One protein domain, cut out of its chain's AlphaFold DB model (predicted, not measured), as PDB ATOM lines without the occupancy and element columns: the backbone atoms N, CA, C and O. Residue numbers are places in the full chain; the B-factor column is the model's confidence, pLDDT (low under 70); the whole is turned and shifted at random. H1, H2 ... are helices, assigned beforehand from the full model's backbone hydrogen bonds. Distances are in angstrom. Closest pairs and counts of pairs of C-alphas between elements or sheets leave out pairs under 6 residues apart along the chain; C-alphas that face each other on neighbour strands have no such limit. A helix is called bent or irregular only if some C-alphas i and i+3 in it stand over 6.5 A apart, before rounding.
ATOM      1  N   PHE A  63      29.079 -17.457   1.906       84.25
ATOM      2  CA  PHE A  63      30.124 -18.068   1.083       84.25
ATOM      3  C   PHE A  63      29.700 -18.298  -0.380       84.25
ATOM      4  O   PHE A  63      30.547 -18.432  -1.254       84.25
ATOM      5  N   GLU A  64      28.396 -18.314  -0.665       84.75
ATOM      6  CA  GLU A  64      27.845 -18.503  -2.011       84.75
ATOM      7  C   GLU A  64      27.548 -17.175  -2.721       84.75
ATOM      8  O   GLU A  64      26.965 -17.185  -3.802       84.75
ATOM      9  N   ALA A  65      27.940 -16.031  -2.146       84.69
ATOM     10  CA  ALA A  65      27.674 -14.714  -2.728       84.69
ATOM     11  C   ALA A  65      28.268 -14.552  -4.141       84.69
ATOM     12  O   ALA A  65      27.660 -13.904  -4.991       84.69
ATOM     13  N   ASP A  66      29.412 -15.191  -4.395       85.94
ATOM     14  CA  ASP A  66      30.095 -15.171  -5.693       85.94
ATOM     15  C   ASP A  66      29.708 -16.359  -6.597       85.94
ATOM     16  O   ASP A  66      30.176 -16.470  -7.733       85.94
ATOM     17  N   VAL A  67      28.840 -17.257  -6.119       85.81
ATOM     18  CA  VAL A  67      28.374 -18.423  -6.874       85.81
ATOM     19  C   VAL A  67      27.087 -18.055  -7.606       85.81
ATOM     20  O   VAL A  67      26.005 -17.979  -7.021       85.81
ATOM     21  N   ASN A  68      27.195 -17.841  -8.920       87.44
ATOM     22  CA  ASN A  68      26.032 -17.567  -9.761       87.44
ATOM     23  C   ASN A  68      24.994 -18.695  -9.646       87.44
ATOM     24  O   ASN A  68      25.339 -19.872  -9.668       87.44
ATOM     25  N   TYR A  69      23.718 -18.312  -9.578       90.25
ATOM     26  CA  TYR A  69      22.576 -19.230  -9.587       90.25
ATOM     27  C   TYR A  69      22.529 -20.250  -8.431       90.25
ATOM     28  O   TYR A  69      21.743 -21.187  -8.509       90.25
ATOM     29  N   SER A  70      23.275 -20.064  -7.334       90.81
ATOM     30  CA  SER A  70      23.276 -20.979  -6.176       90.81
ATOM     31  C   SER A  70      21.873 -21.239  -5.608       90.81
ATOM     32  O   SER A  70      21.448 -22.388  -5.494       90.81
ATOM     33  N   ALA A  71      21.106 -20.181  -5.335       91.25
ATOM     34  CA  ALA A  71      19.729 -20.305  -4.858       91.25
ATOM     35  C   ALA A  71      18.806 -20.954  -5.901       91.25
ATOM     36  O   ALA A  71      17.954 -21.766  -5.550       91.25
ATOM     37  N   LEU A  72      18.992 -20.637  -7.188       92.06
ATOM     38  CA  LEU A  72      18.213 -21.247  -8.267       92.06
ATOM     39  C   LEU A  72      18.507 -22.751  -8.372       92.06
ATOM     40  O   LEU A  72      17.581 -23.539  -8.512       92.06
ATOM     41  N   ASN A  73      19.770 -23.152  -8.222       91.56
ATOM     42  CA  ASN A  73      20.173 -24.551  -8.159       91.56
ATOM     43  C   ASN A  73      19.490 -25.279  -7.002       91.56
ATOM     44  O   ASN A  73      18.883 -26.319  -7.220       91.56
ATOM     45  N   GLN A  74      19.509 -24.707  -5.796       92.12
ATOM     46  CA  GLN A  74      18.826 -25.298  -4.639       92.12
ATOM     47  C   GLN A  74      17.310 -25.458  -4.876       92.12
ATOM     48  O   GLN A  74      16.740 -26.483  -4.502       92.12
ATOM     49  N   LEU A  75      16.663 -24.487  -5.534       92.75
ATOM     50  CA  LEU A  75      15.227 -24.530  -5.840       92.75
ATOM     51  C   LEU A  75      14.862 -25.525  -6.947       92.75
ATOM     52  O   LEU A  75      13.816 -26.163  -6.851       92.75
ATOM     53  N   LEU A  76      15.683 -25.640  -7.994       91.69
ATOM     54  CA  LEU A  76      15.394 -26.475  -9.165       91.69
ATOM     55  C   LEU A  76      15.942 -27.899  -9.047       91.69
ATOM     56  O   LEU A  76      15.484 -28.776  -9.770       91.69
ATOM     57  N   PHE A  77      16.870 -28.166  -8.126       89.25
ATOM     58  CA  PHE A  77      17.405 -29.510  -7.899       89.25
ATOM     59  C   PHE A  77      16.309 -30.574  -7.662       89.25
ATOM     60  O   PHE A  77      16.378 -31.631  -8.288       89.25
ATOM     61  N   PRO A  78      15.253 -30.322  -6.855       89.06
ATOM     62  CA  PRO A  78      14.147 -31.270  -6.685       89.06
ATOM     63  C   PRO A  78      13.261 -31.446  -7.929       89.06
ATOM     64  O   PRO A  78      12.418 -32.337  -7.943       89.06
ATOM     65  N   LEU A  79      13.411 -30.583  -8.938       88.00
ATOM     66  CA  LEU A  79      12.624 -30.553 -10.174       88.00
ATOM     67  C   LEU A  79      13.412 -31.101 -11.373       88.00
ATOM     68  O   LEU A  79      13.068 -30.823 -12.519       88.00
ATOM     69  N   GLY A  80      14.491 -31.853 -11.125       84.56
ATOM     70  CA  GLY A  80      15.404 -32.322 -12.168       84.56
ATOM     71  C   GLY A  80      14.714 -33.046 -13.322       84.56
ATOM     72  O   GLY A  80      14.983 -32.740 -14.481       84.56
ATOM     73  N   ASP A  81      13.781 -33.938 -12.995       85.06
ATOM     74  CA  ASP A  81      13.020 -34.709 -13.979       85.06
ATOM     75  C   ASP A  81      12.038 -33.825 -14.775       85.06
ATOM     76  O   ASP A  81      11.800 -34.061 -15.958       85.06
ATOM     77  N   ASP A  82      11.513 -32.756 -14.165       86.31
ATOM     78  CA  ASP A  82      10.583 -31.825 -14.820       86.31
ATOM     79  C   ASP A  82      11.304 -30.987 -15.898       86.31
ATOM     80  O   ASP A  82      10.698 -30.614 -16.909       86.31
ATOM     81  N   MET A  83      12.617 -30.757 -15.749       86.75
ATOM     82  CA  MET A  83      13.432 -30.060 -16.756       86.75
ATOM     83  C   MET A  83      13.456 -30.792 -18.101       86.75
ATOM     84  O   MET A  83      13.697 -30.165 -19.137       86.75
ATOM     85  N   ASP A  84      13.172 -32.098 -18.117       85.69
ATOM     86  CA  ASP A  84      13.129 -32.874 -19.351       85.69
ATOM     87  C   ASP A  84      11.881 -32.617 -20.212       85.69
ATOM     88  O   ASP A  84      11.786 -33.114 -21.338       85.69
ATOM     89  N   SER A  85      10.946 -31.799 -19.734       89.94
ATOM     90  CA  SER A  85       9.812 -31.305 -20.522       89.94
ATOM     91  C   SER A  85      10.113 -30.009 -21.288       89.94
ATOM     92  O   SER A  85       9.365 -29.629 -22.190       89.94
ATOM     93  N   LEU A  86      11.223 -29.337 -20.965       91.50
ATOM     94  CA  LEU A  86      11.593 -28.062 -21.569       91.50
ATOM     95  C   LEU A  86      12.130 -28.242 -22.991       91.50
ATOM     96  O   LEU A  86      12.737 -29.265 -23.331       91.50
ATOM     97  N   SER A  87      11.974 -27.183 -23.794       93.62
ATOM     98  CA  SER A  87      12.668 -27.056 -25.081       93.62
ATOM     99  C   SER A  87      14.180 -27.207 -24.902       93.62
ATOM    100  O   SER A  87      14.722 -26.781 -23.879       93.62
ATOM    101  N   ASP A  88      14.865 -27.749 -25.910       93.19
ATOM    102  CA  ASP A  88      16.312 -28.002 -25.855       93.19
ATOM    103  C   ASP A  88      17.105 -26.758 -25.434       93.19
ATOM    104  O   ASP A  88      17.976 -26.832 -24.571       93.19
ATOM    105  N   ALA A  89      16.738 -25.582 -25.957       92.12
ATOM    106  CA  ALA A  89      17.388 -24.320 -25.614       92.12
ATOM    107  C   ALA A  89      17.258 -23.969 -24.118       92.12
ATOM    108  O   ALA A  89      18.245 -23.595 -23.484       92.12
ATOM    109  N   HIS A  90      16.060 -24.104 -23.542       93.94
ATOM    110  CA  HIS A  90      15.823 -23.824 -22.120       93.94
ATOM    111  C   HIS A  90      16.450 -24.882 -21.216       93.94
ATOM    112  O   HIS A  90      17.051 -24.539 -20.198       93.94
ATOM    113  N   ARG A  91      16.372 -26.156 -21.614       93.44
ATOM    114  CA  ARG A  91      16.980 -27.263 -20.880       93.44
ATOM    115  C   ARG A  91      18.492 -27.097 -20.789       93.44
ATOM    116  O   ARG A  91      19.028 -27.132 -19.687       93.44
ATOM    117  N   THR A  92      19.175 -26.870 -21.911       93.19
ATOM    118  CA  THR A  92      20.629 -26.658 -21.925       93.19
ATOM    119  C   THR A  92      21.012 -25.406 -21.140       93.19
ATOM    120  O   THR A  92      21.967 -25.440 -20.369       93.19
ATOM    121  N   ALA A  93      20.254 -24.310 -21.261       94.25
ATOM    122  CA  ALA A  93      20.526 -23.100 -20.487       94.25
ATOM    123  C   ALA A  93      20.457 -23.353 -18.972       94.25
ATOM    124  O   ALA A  93      21.378 -22.962 -18.255       94.25
ATOM    125  N   LEU A  94      19.420 -24.045 -18.484       93.69
ATOM    126  CA  LEU A  94      19.327 -24.418 -17.071       93.69
ATOM    127  C   LEU A  94      20.425 -25.406 -16.678       93.69
ATOM    128  O   LEU A  94      21.141 -25.152 -15.720       93.69
ATOM    129  N   ARG A  95      20.635 -26.492 -17.424       92.31
ATOM    130  CA  ARG A  95      21.636 -27.512 -17.066       92.31
ATOM    131  C   ARG A  95      23.057 -26.948 -17.023       92.31
ATOM    132  O   ARG A  95      23.799 -27.288 -16.105       92.31
ATOM    133  N   CYS A  96      23.411 -26.025 -17.917       93.06
ATOM    134  CA  CYS A  96      24.671 -25.281 -17.843       93.06
ATOM    135  C   CYS A  96      24.710 -24.318 -16.644       93.06
ATOM    136  O   CYS A  96      25.703 -24.289 -15.920       93.06
ATOM    137  N   ALA A  97      23.647 -23.539 -16.400       92.81
ATOM    138  CA  ALA A  97      23.585 -22.599 -15.272       92.81
ATOM    139  C   ALA A  97      23.684 -23.299 -13.906       92.81
ATOM    140  O   ALA A  97      24.271 -22.747 -12.977       92.81
ATOM    141  N   LEU A  98      23.113 -24.500 -13.801       91.00
ATOM    142  CA  LEU A  98      23.070 -25.319 -12.591       91.00
ATOM    143  C   LEU A  98      24.290 -26.248 -12.443       91.00
ATOM    144  O   LEU A  98      24.423 -26.937 -11.435       91.00
ATOM    145  N   GLY A  99      25.198 -26.268 -13.426       89.62
ATOM    146  CA  GLY A  99      26.425 -27.069 -13.382       89.62
ATOM    147  C   GLY A  99      26.239 -28.564 -13.673       89.62
ATOM    148  O   GLY A  99      27.137 -29.353 -13.385       89.62
ATOM    149  N   PHE A 100      25.105 -28.967 -14.253       89.06
ATOM    150  CA  PHE A 100      24.865 -30.338 -14.722       89.06
ATOM    151  C   PHE A 100      25.499 -30.622 -16.087       89.06
ATOM    152  O   PHE A 100      25.748 -31.779 -16.421       89.06
ATOM    153  N   GLU A 101      25.758 -29.578 -16.872       90.88
ATOM    154  CA  GLU A 101      26.391 -29.660 -18.187       90.88
ATOM    155  C   GLU A 101      27.540 -28.660 -18.310       90.88
ATOM    156  O   GLU A 101      27.524 -27.578 -17.721       90.88
ATOM    157  N   ILE A 102      28.553 -29.034 -19.093       88.31
ATOM    158  CA  ILE A 102      29.692 -28.169 -19.406       88.31
ATOM    159  C   ILE A 102      29.385 -27.436 -20.712       88.31
ATOM    160  O   ILE A 102      29.188 -28.064 -21.751       88.31
ATOM    161  N   GLY A 103      29.400 -26.106 -20.670       88.50
ATOM    162  CA  GLY A 103      29.124 -25.261 -21.827       88.50
ATOM    163  C   GLY A 103      29.464 -23.790 -21.579       88.50
ATOM    164  O   GLY A 103      29.953 -23.438 -20.502       88.50
ATOM    165  N   PRO A 104      29.239 -22.913 -22.574       89.12
ATOM    166  CA  PRO A 104      29.381 -21.477 -22.375       89.12
ATOM    167  C   PRO A 104      28.379 -20.984 -21.315       89.12
ATOM    168  O   PRO A 104      27.267 -21.516 -21.241       89.12
ATOM    169  N   PRO A 105      28.727 -19.953 -20.519       87.25
ATOM    170  CA  PRO A 105      27.789 -19.351 -19.580       87.25
ATOM    171  C   PRO A 105      26.515 -18.898 -20.311       87.25
ATOM    172  O   PRO A 105      26.617 -18.129 -21.273       87.25
ATOM    173  N   PRO A 106      25.326 -19.363 -19.893       92.12
ATOM    174  CA  PRO A 106      24.084 -18.999 -20.557       92.12
ATOM    175  C   PRO A 106      23.727 -17.536 -20.282       92.12
ATOM    176  O   PRO A 106      24.071 -16.970 -19.238       92.12
ATOM    177  N   ASP A 107      22.992 -16.932 -21.215       93.25
ATOM    178  CA  ASP A 107      22.438 -15.595 -21.028       93.25
ATOM    179  C   ASP A 107      21.457 -15.587 -19.842       93.25
ATOM    180  O   ASP A 107      20.580 -16.449 -19.732       93.25
ATOM    181  N   ARG A 108      21.598 -14.595 -18.952       91.69
ATOM    182  CA  ARG A 108      20.768 -14.450 -17.745       91.69
ATOM    183  C   ARG A 108      19.276 -14.417 -18.061       91.69
ATOM    184  O   ARG A 108      18.506 -15.035 -17.332       91.69
ATOM    185  N   LEU A 109      18.866 -13.737 -19.131       92.69
ATOM    186  CA  LEU A 109      17.463 -13.647 -19.532       92.69
ATOM    187  C   LEU A 109      16.923 -15.006 -19.982       92.69
ATOM    188  O   LEU A 109      15.785 -15.347 -19.672       92.69
ATOM    189  N   VAL A 110      17.744 -15.804 -20.671       93.88
ATOM    190  CA  VAL A 110      17.362 -17.158 -21.096       93.88
ATOM    191  C   VAL A 110      17.186 -18.067 -19.882       93.88
ATOM    192  O   VAL A 110      16.188 -18.777 -19.805       93.88
ATOM    193  N   VAL A 111      18.092 -17.997 -18.899       94.31
ATOM    194  CA  VAL A 111      17.959 -18.735 -17.629       94.31
ATOM    195  C   VAL A 111      16.703 -18.300 -16.868       94.31
ATOM    196  O   VAL A 111      15.958 -19.147 -16.386       94.31
ATOM    197  N   SER A 112      16.436 -16.992 -16.786       92.81
ATOM    198  CA  SER A 112      15.232 -16.466 -16.133       92.81
ATOM    199  C   SER A 112      13.950 -16.948 -16.804       92.81
ATOM    200  O   SER A 112      13.047 -17.391 -16.104       92.81
ATOM    201  N   ASN A 113      13.880 -16.910 -18.136       93.00
ATOM    202  CA  ASN A 113      12.716 -17.393 -18.878       93.00
ATOM    203  C   ASN A 113      12.532 -18.903 -18.703       93.00
ATOM    204  O   ASN A 113      11.418 -19.358 -18.476       93.00
ATOM    205  N   ALA A 114      13.619 -19.675 -18.754       92.75
ATOM    206  CA  ALA A 114      13.568 -21.120 -18.575       92.75
ATOM    207  C   ALA A 114      13.083 -21.538 -17.173       92.75
ATOM    208  O   ALA A 114      12.506 -22.607 -17.037       92.75
ATOM    209  N   ALA A 115      13.302 -20.711 -16.144       90.31
ATOM    210  CA  ALA A 115      12.899 -21.004 -14.768       90.31
ATOM    211  C   ALA A 115      11.423 -20.687 -14.446       90.31
ATOM    212  O   ALA A 115      10.955 -21.056 -13.372       90.31
ATOM    213  N   VAL A 116      10.709 -19.970 -15.323       83.94
ATOM    214  CA  VAL A 116       9.322 -19.513 -15.084       83.94
ATOM    215  C   VAL A 116       8.307 -20.047 -16.100       83.94
ATOM    216  O   VAL A 116       7.126 -19.711 -15.994       83.94
TER     217      VAL A 116
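Overview. This is residues 63 to 116 of the 117 residues of the protein "AAA_16 domain-containing protein" of Streptomyces canus (UniProt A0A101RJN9). Helix H3 lies in the middle of a small, compact, all-helix domain; H4 packs across it at a steep angle, while H1 and the short H2 make a curved line that bends round H3 on another side. The turn at H2 folds the chain back from H1 into H3, and residues 98 to 107 then loop over to H4. The printed part has 54 residues with four named helices, H1, H2, H3 and H4 in that order, and no named strand. The radius of gyration of the C-alphas is 10.5 A, and the spans are 32 by 24 by 20 A.

Along the chain. Find C-alpha 88 at (16.312, -28.002, -25.855); from there H3, residues 88 to 97, runs 13.9 A to C-alpha 97 at (23.585, -22.599, -15.272). H1, residues 70 to 79, is 14.9 A long; it is irregular, but only just, with C-alphas 75 and 78 6.9 A apart. H2 is residues 82 to 85. H4, residues 108 to 114, runs 9.8 A and ends at C-alpha 114, (13.568, -21.120, -18.575).

Arrangement. Start at H3, which touches H4: the closest C-alphas, of His 90 and Ala 114, are 5.0 A apart. Their lines stand at a steep tilt of 56 degrees, opposite ways. H2 is close to H3 but not clearly touching it; the closest C-alphas, of Met 83 and Arg 91, are 6.1 A apart. H1 and H3 are near each other, with 7 pairs of C-alphas within 10 A. H1 and H2 meet only through their link, and H4 is apart from both. In the backbones of H3 and H4 every O i to N i+4 pair is within hydrogen-bond range; in H1 4 of 6 are, and H2 is too short for such a pair.

Size, cuts and confidence. Look from Phe 63 to Ser 87 for the two C-alphas farthest apart, 32.7 A. The printed part has no cut. The links H1 to H2 and H2 to H3 are tight, and H3 to H4 is short. The mean pLDDT of the printed part is 90.2, and no printed residue is under 70.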